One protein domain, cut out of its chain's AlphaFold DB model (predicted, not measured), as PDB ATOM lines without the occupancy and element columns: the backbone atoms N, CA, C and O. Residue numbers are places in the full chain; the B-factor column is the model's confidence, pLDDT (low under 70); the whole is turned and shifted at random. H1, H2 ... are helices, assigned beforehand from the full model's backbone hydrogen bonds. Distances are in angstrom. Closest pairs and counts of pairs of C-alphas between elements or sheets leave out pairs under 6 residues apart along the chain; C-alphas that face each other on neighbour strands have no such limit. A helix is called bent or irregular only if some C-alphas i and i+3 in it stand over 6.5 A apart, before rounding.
ATOM      1  N   GLU A 249     -22.536  -1.809  19.022       87.25
ATOM      2  CA  GLU A 249     -22.404  -2.996  18.170       87.25
ATOM      3  C   GLU A 249     -23.496  -3.072  17.093       87.25
ATOM      4  O   GLU A 249     -23.166  -3.342  15.938       87.25
ATOM      5  N   LYS A 250     -24.751  -2.719  17.412       90.12
ATOM      6  CA  LYS A 250     -25.833  -2.574  16.417       90.12
ATOM      7  C   LYS A 250     -25.499  -1.513  15.367       90.12
ATOM      8  O   LYS A 250     -25.538  -1.778  14.171       90.12
ATOM      9  N   ASN A 251     -25.039  -0.337  15.792       90.62
ATOM     10  CA  ASN A 251     -24.631   0.721  14.867       90.62
ATOM     11  C   ASN A 251     -23.481   0.262  13.947       90.62
ATOM     12  O   ASN A 251     -23.455   0.604  12.763       90.62
ATOM     13  N   LYS A 252     -22.528  -0.530  14.463       87.88
ATOM     14  CA  LYS A 252     -21.457  -1.130  13.648       87.88
ATOM     15  C   LYS A 252     -21.999  -2.170  12.665       87.88
ATOM     16  O   LYS A 252     -21.529  -2.194  11.527       87.88
ATOM     17  N   SER A 253     -22.939  -3.031  13.069       86.69
ATOM     18  CA  SER A 253     -23.544  -4.017  12.163       86.69
ATOM     19  C   SER A 253     -24.344  -3.344  11.055       86.69
ATOM     20  O   SER A 253     -24.153  -3.677   9.887       86.69
ATOM     21  N   ASP A 254     -25.144  -2.337  11.396       90.44
ATOM     22  CA  ASP A 254     -25.968  -1.600  10.439       90.44
ATOM     23  C   ASP A 254     -25.094  -0.861   9.422       90.44
ATOM     24  O   ASP A 254     -25.346  -0.912   8.216       90.44
ATOM     25  N   LEU A 255     -23.984  -0.265   9.874       89.19
ATOM     26  CA  LEU A 255     -23.003   0.359   8.989       89.19
ATOM     27  C   LEU A 255     -22.353  -0.655   8.031       89.19
ATOM     28  O   LEU A 255     -22.130  -0.336   6.859       89.19
ATOM     29  N   ARG A 256     -22.059  -1.880   8.492       87.19
ATOM     30  CA  ARG A 256     -21.524  -2.956   7.634       87.19
ATOM     31  C   ARG A 256     -22.543  -3.375   6.574       87.19
ATOM     32  O   ARG A 256     -22.173  -3.465   5.404       87.19
ATOM     33  N   ILE A 257     -23.806  -3.570   6.960       90.25
ATOM     34  CA  ILE A 257     -24.899  -3.917   6.038       90.25
ATOM     35  C   ILE A 257     -25.081  -2.810   4.992       90.25
ATOM     36  O   ILE A 257     -25.060  -3.084   3.792       90.25
ATOM     37  N   ALA A 258     -25.157  -1.547   5.420       90.81
ATOM     38  CA  ALA A 258     -25.288  -0.402   4.518       90.81
ATOM     39  C   ALA A 258     -24.095  -0.274   3.552       90.81
ATOM     40  O   ALA A 258     -24.266   0.054   2.376       90.81
ATOM     41  N   THR A 259     -22.878  -0.572   4.021       88.88
ATOM     42  CA  THR A 259     -21.666  -0.565   3.186       88.88
ATOM     43  C   THR A 259     -21.717  -1.647   2.105       88.88
ATOM     44  O   THR A 259     -21.359  -1.373   0.955       88.88
ATOM     45  N   LEU A 260     -22.184  -2.856   2.439       89.25
ATOM     46  CA  LEU A 260     -22.361  -3.945   1.473       89.25
ATOM     47  C   LEU A 260     -23.432  -3.601   0.428       89.25
ATOM     48  O   LEU A 260     -23.144  -3.674  -0.765       89.25
ATOM     49  N   ALA A 261     -24.598  -3.104   0.847       91.25
ATOM     50  CA  ALA A 261     -25.663  -2.684  -0.071       91.25
ATOM     51  C   ALA A 261     -25.207  -1.557  -1.025       91.25
ATOM     52  O   ALA A 261     -25.457  -1.582  -2.235       91.25
ATOM     53  N   ARG A 262     -24.448  -0.572  -0.518       90.56
ATOM     54  CA  ARG A 262     -23.836   0.474  -1.356       90.56
ATOM     55  C   ARG A 262     -22.850  -0.110  -2.372       90.56
ATOM     56  O   ARG A 262     -22.742   0.382  -3.492       90.56
ATOM     57  N   ARG A 263     -22.112  -1.153  -2.003       88.94
ATOM     58  CA  ARG A 263     -21.168  -1.814  -2.908       88.94
ATOM     59  C   ARG A 263     -21.887  -2.572  -4.019       88.94
ATOM     60  O   ARG A 263     -21.502  -2.434  -5.177       88.94
ATOM     61  N   GLU A 264     -22.937  -3.317  -3.688       90.19
ATOM     62  CA  GLU A 264     -23.758  -4.047  -4.661       90.19
ATOM     63  C   GLU A 264     -24.379  -3.101  -5.691       90.19
ATOM     64  O   GLU A 264     -24.264  -3.325  -6.898       90.19
ATOM     65  N   THR A 265     -24.939  -1.980  -5.236       91.88
ATOM     66  CA  THR A 265     -25.489  -0.955  -6.135       91.88
ATOM     67  C   THR A 265     -24.419  -0.326  -7.034       91.88
ATOM     68  O   THR A 265     -24.673  -0.083  -8.215       91.88
ATOM     69  N   LEU A 266     -23.197  -0.099  -6.534       91.62
ATOM     70  CA  LEU A 266     -22.073   0.376  -7.351       91.62
ATOM     71  C   LEU A 266     -21.653  -0.645  -8.418       91.62
ATOM     72  O   LEU A 266     -21.389  -0.247  -9.556       91.62
ATOM     73  N   VAL A 267     -21.607  -1.938  -8.078       90.69
ATOM     74  CA  VAL A 267     -21.321  -3.011  -9.044       90.69
ATOM     75  C   VAL A 267     -22.400  -3.035 -10.124       90.69
ATOM     76  O   VAL A 267     -22.066  -2.940 -11.305       90.69
ATOM     77  N   ALA A 268     -23.678  -3.072  -9.737       90.69
ATOM     78  CA  ALA A 268     -24.805  -3.095 -10.669       90.69
ATOM     79  C   ALA A 268     -24.789  -1.889 -11.625       90.69
ATOM     80  O   ALA A 268     -24.872  -2.046 -12.842       90.69
ATOM     81  N   ASN A 269     -24.572  -0.680 -11.094       89.56
ATOM     82  CA  ASN A 269     -24.459   0.536 -11.899       89.56
ATOM     83  C   ASN A 269     -23.264   0.504 -12.867       89.56
ATOM     84  O   ASN A 269     -23.368   1.005 -13.990       89.56
ATOM     85  N   HIS A 270     -22.124  -0.059 -12.448       88.31
ATOM     86  CA  HIS A 270     -20.946  -0.195 -13.307       88.31
ATOM     87  C   HIS A 270     -21.187  -1.180 -14.453       88.31
ATOM     88  O   HIS A 270     -20.748  -0.927 -15.576       88.31
ATOM     89  N   LEU A 271     -21.876  -2.289 -14.176       88.44
ATOM     90  CA  LEU A 271     -22.233  -3.284 -15.184       88.44
ATOM     91  C   LEU A 271     -23.241  -2.727 -16.187       88.44
ATOM     92  O   LEU A 271     -22.971  -2.783 -17.383       88.44
ATOM     93  N   ARG A 272     -24.301  -2.058 -15.720       88.94
ATOM     94  CA  ARG A 272     -25.280  -1.395 -16.595       88.94
ATOM     95  C   ARG A 272     -24.616  -0.411 -17.568       88.94
ATOM     96  O   ARG A 272     -24.827  -0.488 -18.772       88.94
ATOM     97  N   ARG A 273     -23.720   0.459 -17.079       86.25
ATOM     98  CA  ARG A 273     -22.975   1.398 -17.949       86.25
ATOM     99  C   ARG A 273     -22.117   0.694 -19.003       86.25
ATOM    100  O   ARG A 273     -21.916   1.239 -20.085       86.25
ATOM    101  N   ARG A 274     -21.568  -0.484 -18.684       85.31
ATOM    102  CA  ARG A 274     -20.775  -1.280 -19.634       85.31
ATOM    103  C   ARG A 274     -21.631  -1.873 -20.748       85.31
ATOM    104  O   ARG A 274     -21.122  -2.017 -21.856       85.31
ATOM    105  N   GLU A 275     -22.875  -2.230 -20.451       85.56
ATOM    106  CA  GLU A 275     -23.835  -2.735 -21.438       85.56
ATOM    107  C   GLU A 275     -24.314  -1.612 -22.362       85.56
ATOM    108  O   GLU A 275     -24.281  -1.771 -23.577       85.56
ATOM    109  N   GLU A 276     -24.659  -0.449 -21.803       86.75
ATOM    110  CA  GLU A 276     -25.185   0.695 -22.562       86.75
ATOM    111  C   GLU A 276     -24.131   1.379 -23.452       86.75
ATOM    112  O   GLU A 276     -24.417   1.758 -24.583       86.75
ATOM    113  N   SER A 277     -22.912   1.591 -22.941       81.81
ATOM    114  CA  SER A 277     -21.889   2.438 -23.588       81.81
ATOM    115  C   SER A 277     -20.611   1.688 -23.986       81.81
ATOM    116  O   SER A 277     -19.633   2.299 -24.422       81.81
ATOM    117  N   GLY A 278     -20.581   0.365 -23.820       74.06
ATOM    118  CA  GLY A 278     -19.401  -0.457 -24.072       74.06
ATOM    119  C   GLY A 278     -18.328  -0.374 -22.969       74.06
ATOM    120  O   GLY A 278     -18.559   0.135 -21.870       74.06
ATOM    121  N   PRO A 279     -17.118  -0.920 -23.207       72.12
ATOM    122  CA  PRO A 279     -16.093  -1.045 -22.172       72.12
ATOM    123  C   PRO A 279     -15.633   0.313 -21.625       72.12
ATOM    124  O   PRO A 279     -14.977   1.088 -22.323       72.12
ATOM    125  N   VAL A 280     -15.899   0.564 -20.339       72.31
ATOM    126  CA  VAL A 280     -15.416   1.763 -19.637       72.31
ATOM    127  C   VAL A 280     -13.882   1.805 -19.681       72.31
ATOM    128  O   VAL A 280     -13.214   0.886 -19.198       72.31
ATOM    129  N   ARG A 281     -13.317   2.872 -20.266       72.12
ATOM    130  CA  ARG A 281     -11.864   3.100 -20.304       72.12
ATOM    131  C   ARG A 281     -11.358   3.513 -18.920       72.12
ATOM    132  O   ARG A 281     -11.927   4.395 -18.286       72.12
ATOM    133  N   GLY A 282     -10.255   2.910 -18.478       80.19
ATOM    134  CA  GLY A 282      -9.591   3.246 -17.213       80.19
ATOM    135  C   GLY A 282      -9.727   2.177 -16.126       80.19
ATOM    136  O   GLY A 282     -10.189   1.061 -16.364       80.19
ATOM    137  N   LYS A 283      -9.246   2.504 -14.921       81.12
ATOM    138  CA  LYS A 283      -9.293   1.602 -13.761       81.12
ATOM    139  C   LYS A 283     -10.714   1.584 -13.175       81.12
ATOM    140  O   LYS A 283     -11.292   2.658 -13.021       81.12
ATOM    141  N   PRO A 284     -11.259   0.416 -12.783       85.88
ATOM    142  CA  PRO A 284     -12.513   0.369 -12.036       85.88
ATOM    143  C   PRO A 284     -12.422   1.163 -10.714       85.88
ATOM    144  O   PRO A 284     -11.320   1.241 -10.135       85.88
ATOM    145  N   PRO A 285     -13.548   1.713 -10.211       88.94
ATOM    146  CA  PRO A 285     -13.601   2.386  -8.910       88.94
ATOM    147  C   PRO A 285     -13.041   1.497  -7.798       88.94
ATOM    148  O   PRO A 285     -13.161   0.274  -7.871       88.94
ATOM    149  N   THR A 286     -12.382   2.095  -6.806       87.25
ATOM    150  CA  THR A 286     -11.602   1.362  -5.791       87.25
ATOM    151  C   THR A 286     -12.474   0.400  -4.984       87.25
ATOM    152  O   THR A 286     -12.063  -0.728  -4.729       87.25
ATOM    153  N   GLU A 287     -13.699   0.809  -4.670       86.19
ATOM    154  CA  GLU A 287     -14.677   0.101  -3.845       86.19
ATOM    155  C   GLU A 287     -15.131  -1.222  -4.477       86.19
ATOM    156  O   GLU A 287     -15.323  -2.212  -3.774       86.19
ATOM    157  N   ILE A 288     -15.250  -1.261  -5.808       91.25
ATOM    158  CA  ILE A 288     -15.745  -2.417  -6.582       91.25
ATOM    159  C   ILE A 288     -14.649  -3.079  -7.431       91.25
ATOM    160  O   ILE A 288     -14.918  -3.902  -8.307       91.25
ATOM    161  N   ARG A 289     -13.389  -2.668  -7.242       91.25
ATOM    162  CA  ARG A 289     -12.286  -3.032  -8.139       91.25
ATOM    163  C   ARG A 289     -12.038  -4.533  -8.179       91.25
ATOM    164  O   ARG A 289     -11.783  -5.063  -9.257       91.25
ATOM    165  N   VAL A 290     -12.106  -5.193  -7.024       92.00
ATOM    166  CA  VAL A 290     -11.885  -6.639  -6.896       92.00
ATOM    167  C   VAL A 290     -12.959  -7.402  -7.668       92.00
ATOM    168  O   VAL A 290     -12.616  -8.213  -8.522       92.00
ATOM    169  N   GLU A 291     -14.233  -7.073  -7.455       92.88
ATOM    170  CA  GLU A 291     -15.380  -7.718  -8.103       92.88
ATOM    171  C   GLU A 291     -15.295  -7.582  -9.626       92.88
ATOM    172  O   GLU A 291     -15.349  -8.565 -10.365       92.88
ATOM    173  N   ILE A 292     -15.063  -6.360 -10.115       92.00
ATOM    174  CA  ILE A 292     -14.966  -6.104 -11.555       92.00
ATOM    175  C   ILE A 292     -13.742  -6.802 -12.170       92.00
ATOM    176  O   ILE A 292     -13.811  -7.284 -13.305       92.00
ATOM    177  N   LEU A 293     -12.609  -6.881 -11.464       92.00
ATOM    178  CA  LEU A 293     -11.418  -7.582 -11.955       92.00
ATOM    179  C   LEU A 293     -11.579  -9.106 -11.943       92.00
ATOM    180  O   LEU A 293     -11.093  -9.742 -12.877       92.00
ATOM    181  N   GLN A 294     -12.301  -9.679 -10.976       94.00
ATOM    182  CA  GLN A 294     -12.685 -11.095 -10.982       94.00
ATOM    183  C   GLN A 294     -13.536 -11.426 -12.213       94.00
ATOM    184  O   GLN A 294     -13.217 -12.360 -12.949       94.00
ATOM    185  N   MET A 295     -14.548 -10.605 -12.511       90.50
ATOM    186  CA  MET A 295     -15.359 -10.769 -13.725       90.50
ATOM    187  C   MET A 295     -14.513 -10.631 -14.999       90.50
ATOM    188  O   MET A 295     -14.611 -11.445 -15.916       90.50
ATOM    189  N   ASN A 296     -13.627  -9.629 -15.065       91.19
ATOM    190  CA  ASN A 296     -12.742  -9.442 -16.219       91.19
ATOM    191  C   ASN A 296     -11.777 -10.623 -16.407       91.19
ATOM    192  O   ASN A 296     -11.462 -10.969 -17.548       91.19
ATOM    193  N   LEU A 297     -11.301 -11.222 -15.313       94.00
ATOM    194  CA  LEU A 297     -10.447 -12.404 -15.337       94.00
ATOM    195  C   LEU A 297     -11.219 -13.602 -15.890       94.00
ATOM    196  O   LEU A 297     -10.727 -14.256 -16.808       94.00
ATOM    197  N   ALA A 298     -12.436 -13.839 -15.394       93.06
ATOM    198  CA  ALA A 298     -13.321 -14.886 -15.896       93.06
ATOM    199  C   ALA A 298     -13.586 -14.715 -17.401       93.06
ATOM    200  O   ALA A 298     -13.371 -15.643 -18.178       93.06
ATOM    201  N   HIS A 299     -13.918 -13.499 -17.847       91.31
ATOM    202  CA  HIS A 299     -14.100 -13.191 -19.268       91.31
ATOM    203  C   HIS A 299     -12.819 -13.385 -20.096       91.31
ATOM    204  O   HIS A 299     -12.887 -13.817 -21.246       91.31
ATOM    205  N   ALA A 300     -11.643 -13.040 -19.563       92.50
ATOM    206  CA  ALA A 300     -10.373 -13.237 -20.261       92.50
ATOM    207  C   ALA A 300     -10.028 -14.726 -20.409       92.50
ATOM    208  O   ALA A 300      -9.589 -15.133 -21.485       92.50
ATOM    209  N   ARG A 301     -10.273 -15.524 -19.360       94.62
ATOM    210  CA  ARG A 301     -10.102 -16.981 -19.379       94.62
ATOM    211  C   ARG A 301     -11.054 -17.628 -20.382       94.62
ATOM    212  O   ARG A 301     -10.584 -18.331 -21.268       94.62
ATOM    213  N   ALA A 302     -12.345 -17.296 -20.322       93.44
ATOM    214  CA  ALA A 302     -13.363 -17.817 -21.236       93.44
ATOM    215  C   ALA A 302     -13.060 -17.486 -22.707       93.44
ATOM    216  O   ALA A 302     -13.116 -18.360 -23.564       93.44
ATOM    217  N   ARG A 303     -12.655 -16.243 -23.012       92.94
ATOM    218  CA  ARG A 303     -12.274 -15.857 -24.384       92.94
ATOM    219  C   ARG A 303     -11.081 -16.649 -24.912       92.94
ATOM    220  O   ARG A 303     -11.097 -17.057 -26.066       92.94
ATOM    221  N   HIS A 304     -10.035 -16.835 -24.104       94.19
ATOM    222  CA  HIS A 304      -8.866 -17.602 -24.547       94.19
ATOM    223  C   HIS A 304      -9.174 -19.096 -24.656       94.19
ATOM    224  O   HIS A 304      -8.698 -19.747 -25.580       94.19
ATOM    225  N   GLN A 305     -10.013 -19.616 -23.763       94.06
ATOM    226  CA  GLN A 305     -10.515 -20.983 -23.825       94.06
ATOM    227  C   GLN A 305     -11.289 -21.233 -25.128       94.06
ATOM    228  O   GLN A 305     -10.975 -22.183 -25.840       94.06
ATOM    229  N   ALA A 306     -12.180 -20.316 -25.517       92.50
ATOM    230  CA  ALA A 306     -12.870 -20.377 -26.804       92.50
ATOM    231  C   ALA A 306     -11.891 -20.344 -27.994       92.50
ATOM    232  O   ALA A 306     -12.072 -21.064 -28.969       92.50
ATOM    233  N   THR A 307     -10.803 -19.565 -27.923       91.69
ATOM    234  CA  THR A 307      -9.746 -19.593 -28.953       91.69
ATOM    235  C   THR A 307      -9.053 -20.956 -29.036       91.69
ATOM    236  O   THR A 307      -8.772 -21.429 -30.137       91.69
ATOM    237  N   ILE A 308      -8.769 -21.595 -27.895       92.25
ATOM    238  CA  ILE A 308      -8.191 -22.948 -27.849       92.25
ATOM    239  C   ILE A 308      -9.159 -23.956 -28.474       92.25
ATOM    240  O   ILE A 308      -8.741 -24.774 -29.292       92.25
ATOM    241  N   GLU A 309     -10.438 -23.894 -28.112       92.38
ATOM    242  CA  GLU A 309     -11.490 -24.774 -28.627       92.38
ATOM    243  C   GLU A 309     -11.692 -24.593 -30.131       92.38
ATOM    244  O   GLU A 309     -11.640 -25.574 -30.870       92.38
ATOM    245  N   ASN A 310     -11.780 -23.350 -30.610       91.25
ATOM    246  CA  ASN A 310     -11.861 -23.035 -32.036       91.25
ATOM    247  C   ASN A 310     -10.635 -23.543 -32.801       91.25
ATOM    248  O   ASN A 310     -10.766 -24.100 -33.890       91.25
ATOM    249  N   TYR A 311      -9.428 -23.403 -32.239       91.62
ATOM    250  CA  TYR A 311      -8.222 -23.953 -32.856       91.62
ATOM    251  C   TYR A 311      -8.255 -25.485 -32.909       91.62
ATOM    252  O   TYR A 311      -7.891 -26.064 -33.929       91.62
ATOM    253  N   ARG A 312      -8.708 -26.152 -31.838       90.81
ATOM    254  CA  ARG A 312      -8.875 -27.614 -31.805       90.81
ATOM    255  C   ARG A 312      -9.887 -28.081 -32.853       90.81
ATOM    256  O   ARG A 312      -9.580 -29.017 -33.584       90.81
ATOM    257  N   ALA A 313     -11.027 -27.401 -32.964       89.88
ATOM    258  CA  ALA A 313     -12.057 -27.691 -33.958       89.88
ATOM    259  C   ALA A 313     -11.531 -27.509 -35.394       89.88
ATOM    260  O   ALA A 313     -11.628 -28.423 -36.209       89.88
ATOM    261  N   ASN A 314     -10.868 -26.386 -35.685       89.88
ATOM    262  CA  ASN A 314     -10.270 -26.133 -37.002       89.88
ATOM    263  C   ASN A 314      -9.135 -27.114 -37.331       89.88
ATOM    264  O   ASN A 314      -8.941 -27.483 -38.488       89.88
ATOM    265  N   LYS A 315      -8.375 -27.560 -36.323       88.69
ATOM    266  CA  LYS A 315      -7.317 -28.561 -36.504       88.69
ATOM    267  C   LYS A 315      -7.909 -29.926 -36.848       88.69
ATOM    268  O   LYS A 315      -7.379 -30.589 -37.731       88.69
ATOM    269  N   ALA A 316      -9.007 -30.313 -36.198       86.81
ATOM    270  CA  ALA A 316      -9.751 -31.523 -36.540       86.81
ATOM    271  C   ALA A 316     -10.344 -31.458 -37.962       86.81
ATOM    272  O   ALA A 316     -10.365 -32.466 -38.658       86.81
ATOM    273  N   ALA A 317     -10.746 -30.269 -38.420       87.12
ATOM    274  CA  ALA A 317     -11.266 -30.025 -39.768       87.12
ATOM    275  C   ALA A 317     -10.184 -29.804 -40.852       87.12
ATOM    276  O   ALA A 317     -10.514 -29.453 -41.983       87.12
ATOM    277  N   GLY A 318      -8.890 -29.944 -40.527       84.75
ATOM    278  CA  GLY A 318      -7.784 -29.754 -41.478       84.75
ATOM    279  C   GLY A 318      -7.539 -28.304 -41.928       84.75
ATOM    280  O   GLY A 318      -6.729 -28.068 -42.820       84.75
ATOM    281  N   SER A 319      -8.202 -27.319 -41.314       83.69
ATOM    282  CA  SER A 319      -8.176 -25.903 -41.714       83.69
ATOM    283  C   SER A 319      -7.406 -24.990 -40.749       83.69
ATOM    284  O   SER A 319      -7.337 -23.774 -40.956       83.69
ATOM    285  N   ALA A 320      -6.809 -25.541 -39.685       79.56
ATOM    286  CA  ALA A 320      -6.048 -24.761 -38.710       79.56
ATOM    287  C   ALA A 320      -4.823 -24.080 -39.341       79.56
ATOM    288  O   ALA A 320      -3.893 -24.735 -39.806       79.56
ATOM    289  N   LYS A 321      -4.789 -22.746 -39.273       75.38
ATOM    290  CA  LYS A 321      -3.638 -21.927 -39.665       75.38
ATOM    291  C   LYS A 321      -2.906 -21.399 -38.429       75.38
ATOM    292  O   LYS A 321      -3.534 -20.964 -37.465       75.38
ATOM    293  N   GLY A 322      -1.575 -21.392 -38.484       81.56
ATOM    294  CA  GLY A 322      -0.711 -20.811 -37.452       81.56
ATOM    295  C   GLY A 322      -0.405 -21.720 -36.253       81.56
ATOM    296  O   GLY A 322      -0.771 -22.896 -36.198       81.56
ATOM    297  N   ARG A 323       0.325 -21.156 -35.281       84.81
ATOM    298  CA  ARG A 323       0.804 -21.863 -34.084       84.81
ATOM    299  C   ARG A 323      -0.343 -22.161 -33.116       84.81
ATOM    300  O   ARG A 323      -1.190 -21.304 -32.879       84.81
ATOM    301  N   ALA A 324      -0.308 -23.343 -32.499       86.25
ATOM    302  CA  ALA A 324      -1.274 -23.728 -31.476       86.25
ATOM    303  C   ALA A 324      -1.279 -22.727 -30.303       86.25
ATOM    304  O   ALA A 324      -0.209 -22.434 -29.752       86.25
ATOM    305  N   PRO A 325      -2.453 -22.206 -29.903       88.00
ATOM    306  CA  PRO A 325      -2.560 -21.352 -28.735       88.00
ATOM    307  C   PRO A 325      -2.138 -22.126 -27.481       88.00
ATOM    308  O   PRO A 325      -2.501 -23.287 -27.291       88.00
ATOM    309  N   GLY A 326      -1.341 -21.476 -26.631       89.88
ATOM    310  CA  GLY A 326      -0.906 -22.039 -25.353       89.88
ATOM    311  C   GLY A 326      -2.050 -22.163 -24.335       89.88
ATOM    312  O   GLY A 326      -3.153 -21.680 -24.592       89.88
ATOM    313  N   PRO A 327      -1.793 -22.767 -23.163       92.31
ATOM    314  CA  PRO A 327      -2.790 -22.911 -22.098       92.31
ATOM    315  C   PRO A 327      -3.267 -21.548 -21.562       92.31
ATOM    316  O   PRO A 327      -2.559 -20.541 -21.683       92.31
ATOM    317  N   VAL A 328      -4.471 -21.511 -20.978       89.00
ATOM    318  CA  VAL A 328      -5.164 -20.281 -20.536       89.00
ATOM    319  C   VAL A 328      -4.331 -19.467 -19.551       89.00
ATOM    320  O   VAL A 328      -4.277 -18.240 -19.642       89.00
ATOM    321  N   GLU A 329      -3.609 -20.144 -18.671       89.69
ATOM    322  CA  GLU A 329      -2.762 -19.567 -17.629       89.69
ATOM    323  C   GLU A 329      -1.569 -18.806 -18.218       89.69
ATOM    324  O   GLU A 329      -1.077 -17.859 -17.610       89.69
ATOM    325  N   LYS A 330      -1.121 -19.183 -19.424       91.31
ATOM    326  CA  LYS A 330       0.000 -18.539 -20.126       91.31
ATOM    327  C   LYS A 330      -0.442 -17.389 -21.034       91.31
ATOM    328  O   LYS A 330       0.401 -16.735 -21.648       91.31
ATOM    329  N   ASN A 331      -1.743 -17.113 -21.146       93.56
ATOM    330  CA  ASN A 331      -2.229 -16.016 -21.975       93.56
ATOM    331  C   ASN A 331      -1.851 -14.650 -21.366       93.56
ATOM    332  O   ASN A 331      -2.184 -14.345 -20.221       93.56
ATOM    333  N   ALA A 332      -1.225 -13.776 -22.162       91.62
ATOM    334  CA  ALA A 332      -0.747 -12.466 -21.708       91.62
ATOM    335  C   ALA A 332      -1.854 -11.559 -21.128       91.62
ATOM    336  O   ALA A 332      -1.600 -10.776 -20.212       91.62
ATOM    337  N   LYS A 333      -3.091 -11.655 -21.636       89.75
ATOM    338  CA  LYS A 333      -4.247 -10.903 -21.126       89.75
ATOM    339  C   LYS A 333      -4.744 -11.482 -19.803       89.75
ATOM    340  O   LYS A 333      -5.035 -10.702 -18.900       89.75
ATOM    341  N   VAL A 334      -4.789 -12.808 -19.667       91.88
ATOM    342  CA  VAL A 334      -5.147 -13.492 -18.410       91.88
ATOM    343  C   VAL A 334      -4.138 -13.150 -17.314       91.88
ATOM    344  O   VAL A 334      -4.546 -12.658 -16.266       91.88
ATOM    345  N   ILE A 335      -2.836 -13.279 -17.587       94.06
ATOM    346  CA  ILE A 335      -1.756 -12.916 -16.652       94.06
ATOM    347  C   ILE A 335      -1.862 -11.446 -16.233       94.06
ATOM    348  O   ILE A 335      -1.757 -11.111 -15.053       94.06
ATOM    349  N   ARG A 336      -2.106 -10.543 -17.191       93.56
ATOM    350  CA  ARG A 336      -2.238  -9.107 -16.911       93.56
ATOM    351  C   ARG A 336      -3.418  -8.809 -15.985       93.56
ATOM    352  O   ARG A 336      -3.257  -8.027 -15.050       93.56
ATOM    353  N   VAL A 337      -4.590  -9.389 -16.251       91.50
ATOM    354  CA  VAL A 337      -5.789  -9.171 -15.424       91.50
ATOM    355  C   VAL A 337      -5.627  -9.818 -14.049       91.50
ATOM    356  O   VAL A 337      -5.978  -9.181 -13.061       91.50
ATOM    357  N   GLN A 338      -5.025 -11.009 -13.974       94.81
ATOM    358  CA  GLN A 338      -4.685 -11.675 -12.715       94.81
ATOM    359  C   GLN A 338      -3.789 -10.782 -11.849       94.81
ATOM    360  O   GLN A 338      -4.157 -10.466 -10.727       94.81
ATOM    361  N   ARG A 339      -2.697 -10.242 -12.406       94.94
ATOM    362  CA  ARG A 339      -1.800  -9.329 -11.678       94.94
ATOM    363  C   ARG A 339      -2.524  -8.093 -11.136       94.94
ATOM    364  O   ARG A 339      -2.213  -7.615 -10.047       94.94
ATOM    365  N   PHE A 340      -3.466  -7.536 -11.900       93.31
ATOM    366  CA  PHE A 340      -4.272  -6.409 -11.425       93.31
ATOM    367  C   PHE A 340      -5.242  -6.816 -10.315       93.31
ATOM    368  O   PHE A 340      -5.431  -6.034  -9.383       93.31
ATOM    369  N   LEU A 341      -5.844  -8.004 -10.404       93.81
ATOM    370  CA  LEU A 341      -6.716  -8.546  -9.368       93.81
ATOM    371  C   LEU A 341      -5.940  -8.781  -8.069       93.81
ATOM    372  O   LEU A 341      -6.360  -8.289  -7.028       93.81
ATOM    373  N   ASP A 342      -4.786  -9.440  -8.145       94.25
ATOM    374  CA  ASP A 342      -3.934  -9.723  -6.987       94.25
ATOM    375  C   ASP A 342      -3.517  -8.422  -6.294       94.25
ATOM    376  O   ASP A 342      -3.593  -8.299  -5.072       94.25
ATOM    377  N   ARG A 343      -3.164  -7.396  -7.083       94.31
ATOM    378  CA  ARG A 343      -2.852  -6.072  -6.542       94.31
ATOM    379  C   ARG A 343      -4.057  -5.427  -5.858       94.31
ATOM    380  O   ARG A 343      -3.897  -4.865  -4.782       94.31
ATOM    381  N   ALA A 344      -5.246  -5.514  -6.451       92.69
ATOM    382  CA  ALA A 344      -6.463  -4.962  -5.859       92.69
ATOM    383  C   ALA A 344      -6.872  -5.688  -4.564       92.69
ATOM    384  O   ALA A 344      -7.348  -5.040  -3.636       92.69
ATOM    385  N   ILE A 345      -6.660  -7.006  -4.486       93.31
ATOM    386  CA  ILE A 345      -6.868  -7.798  -3.266       93.31
ATOM    387  C   ILE A 345      -5.878  -7.362  -2.181       93.31
ATOM    388  O   ILE A 345      -6.292  -7.105  -1.055       93.31
ATOM    389  N   ALA A 346      -4.595  -7.214  -2.523       92.25
ATOM    390  CA  ALA A 346      -3.570  -6.764  -1.584       92.25
ATOM    391  C   ALA A 346      -3.827  -5.335  -1.073       92.25
ATOM    392  O   ALA A 346      -3.739  -5.085   0.127       92.25
ATOM    393  N   ASP A 347      -4.192  -4.405  -1.963       90.62
ATOM    394  CA  ASP A 347      -4.523  -3.026  -1.585       90.62
ATOM    395  C   ASP A 347      -5.755  -2.986  -0.651       90.62
ATOM    396  O   ASP A 347      -5.778  -2.207   0.303       90.62
ATOM    397  N   ARG A 348      -6.760  -3.850  -0.882       88.50
ATOM    398  CA  ARG A 348      -7.934  -3.993  -0.003       88.50
ATOM    399  C   ARG A 348      -7.558  -4.568   1.363       88.50
ATOM    400  O   ARG A 348      -7.916  -3.977   2.373       88.50
ATOM    401  N   ALA A 349      -6.788  -5.654   1.396       88.31
ATOM    402  CA  ALA A 349      -6.325  -6.258   2.644       88.31
ATOM    403  C   ALA A 349      -5.500  -5.269   3.491       88.31
ATOM    404  O   ALA A 349      -5.672  -5.198   4.703       88.31
ATOM    405  N   ALA A 350      -4.656  -4.448   2.856       88.94
ATOM    406  CA  ALA A 350      -3.897  -3.402   3.541       88.94
ATOM    407  C   ALA A 350      -4.790  -2.274   4.096       88.94
ATOM    408  O   ALA A 350      -4.497  -1.719   5.157       88.94
ATOM    409  N   ALA A 351      -5.870  -1.919   3.394       85.56
ATOM    410  CA  ALA A 351      -6.847  -0.944   3.879       85.56
ATOM    411  C   ALA A 351      -7.661  -1.491   5.064       85.56
ATOM    412  O   ALA A 351      -7.837  -0.780   6.053       85.56
ATOM    413  N   ASP A 352      -8.088  -2.754   4.989       82.88
ATOM    414  CA  ASP A 352      -8.815  -3.441   6.060       82.88
ATOM    415  C   ASP A 352      -7.930  -3.599   7.313       82.88
ATOM    416  O   ASP A 352      -8.383  -3.323   8.423       82.88
ATOM    417  N   ALA A 353      -6.643  -3.927   7.144       83.31
ATOM    418  CA  ALA A 353      -5.668  -3.980   8.238       83.31
ATOM    419  C   ALA A 353      -5.484  -2.611   8.923       83.31
ATOM    420  O   ALA A 353      -5.593  -2.512  10.143       83.31
ATOM    421  N   LYS A 354      -5.317  -1.528   8.150       84.25
ATOM    422  CA  LYS A 354      -5.251  -0.158   8.702       84.25
ATOM    423  C   LYS A 354      -6.533   0.259   9.426       84.25
ATOM    424  O   LYS A 354      -6.482   1.046  10.372       84.25
ATOM    425  N   ALA A 355      -7.692  -0.205   8.959       76.12
ATOM    426  CA  ALA A 355      -8.968   0.056   9.616       76.12
ATOM    427  C   ALA A 355      -9.099  -0.728  10.932       76.12
ATOM    428  O   ALA A 355      -9.605  -0.175  11.909       76.12
ATOM    429  N   ALA A 356      -8.612  -1.972  10.975       72.81
ATOM    430  CA  ALA A 356      -8.563  -2.789  12.185       72.81
ATOM    431  C   ALA A 356      -7.647  -2.169  13.254       72.81
ATOM    432  O   ALA A 356      -8.105  -1.950  14.373       72.81
ATOM    433  N   GLU A 357      -6.428  -1.761  12.887       75.19
ATOM    434  CA  GLU A 357      -5.487  -1.069  13.789       75.19
ATOM    435  C   GLU A 357      -6.095   0.209  14.393       75.19
ATOM    436  O   GLU A 357      -5.953   0.490  15.583       75.19
ATOM    437  N   ARG A 358      -6.834   0.985  13.586       71.50
ATOM    438  CA  ARG A 358      -7.518   2.203  14.051       71.50
ATOM    439  C   ARG A 358      -8.652   1.909  15.041       71.50
ATOM    440  O   ARG A 358      -8.938   2.752  15.885       71.50
ATOM    441  N   ASN A 359      -9.312   0.758  14.921       64.56
ATOM    442  CA  ASN A 359     -10.437   0.361  15.771       64.56
ATOM    443  C   ASN A 359      -9.974  -0.324  17.072       64.56
ATOM    444  O   ASN A 359     -10.681  -0.280  18.074       64.56
ATOM    445  N   GLU A 360      -8.785  -0.932  17.063       52.50
ATOM    446  CA  GLU A 360      -8.132  -1.515  18.242       52.50
ATOM    447  C   GLU A 360      -7.573  -0.433  19.184       52.50
ATOM    448  O   GLU A 360      -7.611  -0.580  20.405       52.50
TER     449      GLU A 360
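AT A GLANCE: This is residues 249 to 360 of the 409 residues of the protein "DUF772 domain-containing protein" of Rhodococcus fascians D188 (UniProt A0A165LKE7). Three long helices make a long, thin, open figure: H2 and H3 form a helical hairpin, shifted lengthwise so that they overlap in part, and H1 crosses the first part of H2 at a slant. The first part of H2 sits between H1 and H3, whose free-standing ends, residues 249 to 258 and 349 to 360, make one end of the rod, while the far part of H2 and the loop after it make the other. The printed part has 112 residues with three named helices, in the order H1, H2, H3, and no named strand; the class is all helix. It is only just loose, close to extended, with a radius of gyration of the C-alphas of 19.6 A, and spans 67 by 32 by 24 A.

IN THESE COORDINATES: H2, the longest helix by residues, runs from Thr 286 to Ala 316 and is 45.1 A from first to last C-alpha; C-alpha 286 is at (-11.602, 1.362, -5.791). H2 is irregular, with C-alphas 287 and 290 7.9 A apart, and has a kink of 27 degrees near residue 293. H1, residues 249 to 277, is 42.1 A long and begins with C-alpha 249 at (-22.404, -2.996, 18.170). H3, residues 332 to 360, is also 42.1 A long and ends with C-alpha 360 at (-8.132, -1.515, 18.242).

HOW THE PARTS SIT: H2 touches H3 with residues 289 to 301 alone, and H3 touches H2 with residues 333 to 345 alone. Their closest C-alphas, those of Leu 293 and Leu 341, are 5.5 A apart. The two helices form a hairpin at a shallow tilt of 22 degrees, running opposite ways. H2 also touches H1, with residues 287 to 292 of H2 and 263 to 267 of H1 alone; the closest C-alphas, those of Val 267 and Ile 288, are 6.1 A apart. H1 and H2 run the same way at a steep tilt of 44 degrees. H1 and H3 are apart. Every O i to N i+4 pair is within hydrogen-bond range in H1 and H3, and 25 of 27 are in H2.

THE WHOLE: The C-alphas farthest apart, those of Glu 249 and Gly 318, are 67.0 A apart, while the first and last printed C-alphas, of Glu 249 and Glu 360, are 14.3 A apart. Residues 272 to 278, of which 272 to 277 belong to H1, also stand free. The printed part has no cut. The link from H1 to H2 is short, with 8 residues, and that from H2 to H3 is long, with 15. The mean pLDDT of the printed part is 87.8, and residues 359 to 360 are under 70.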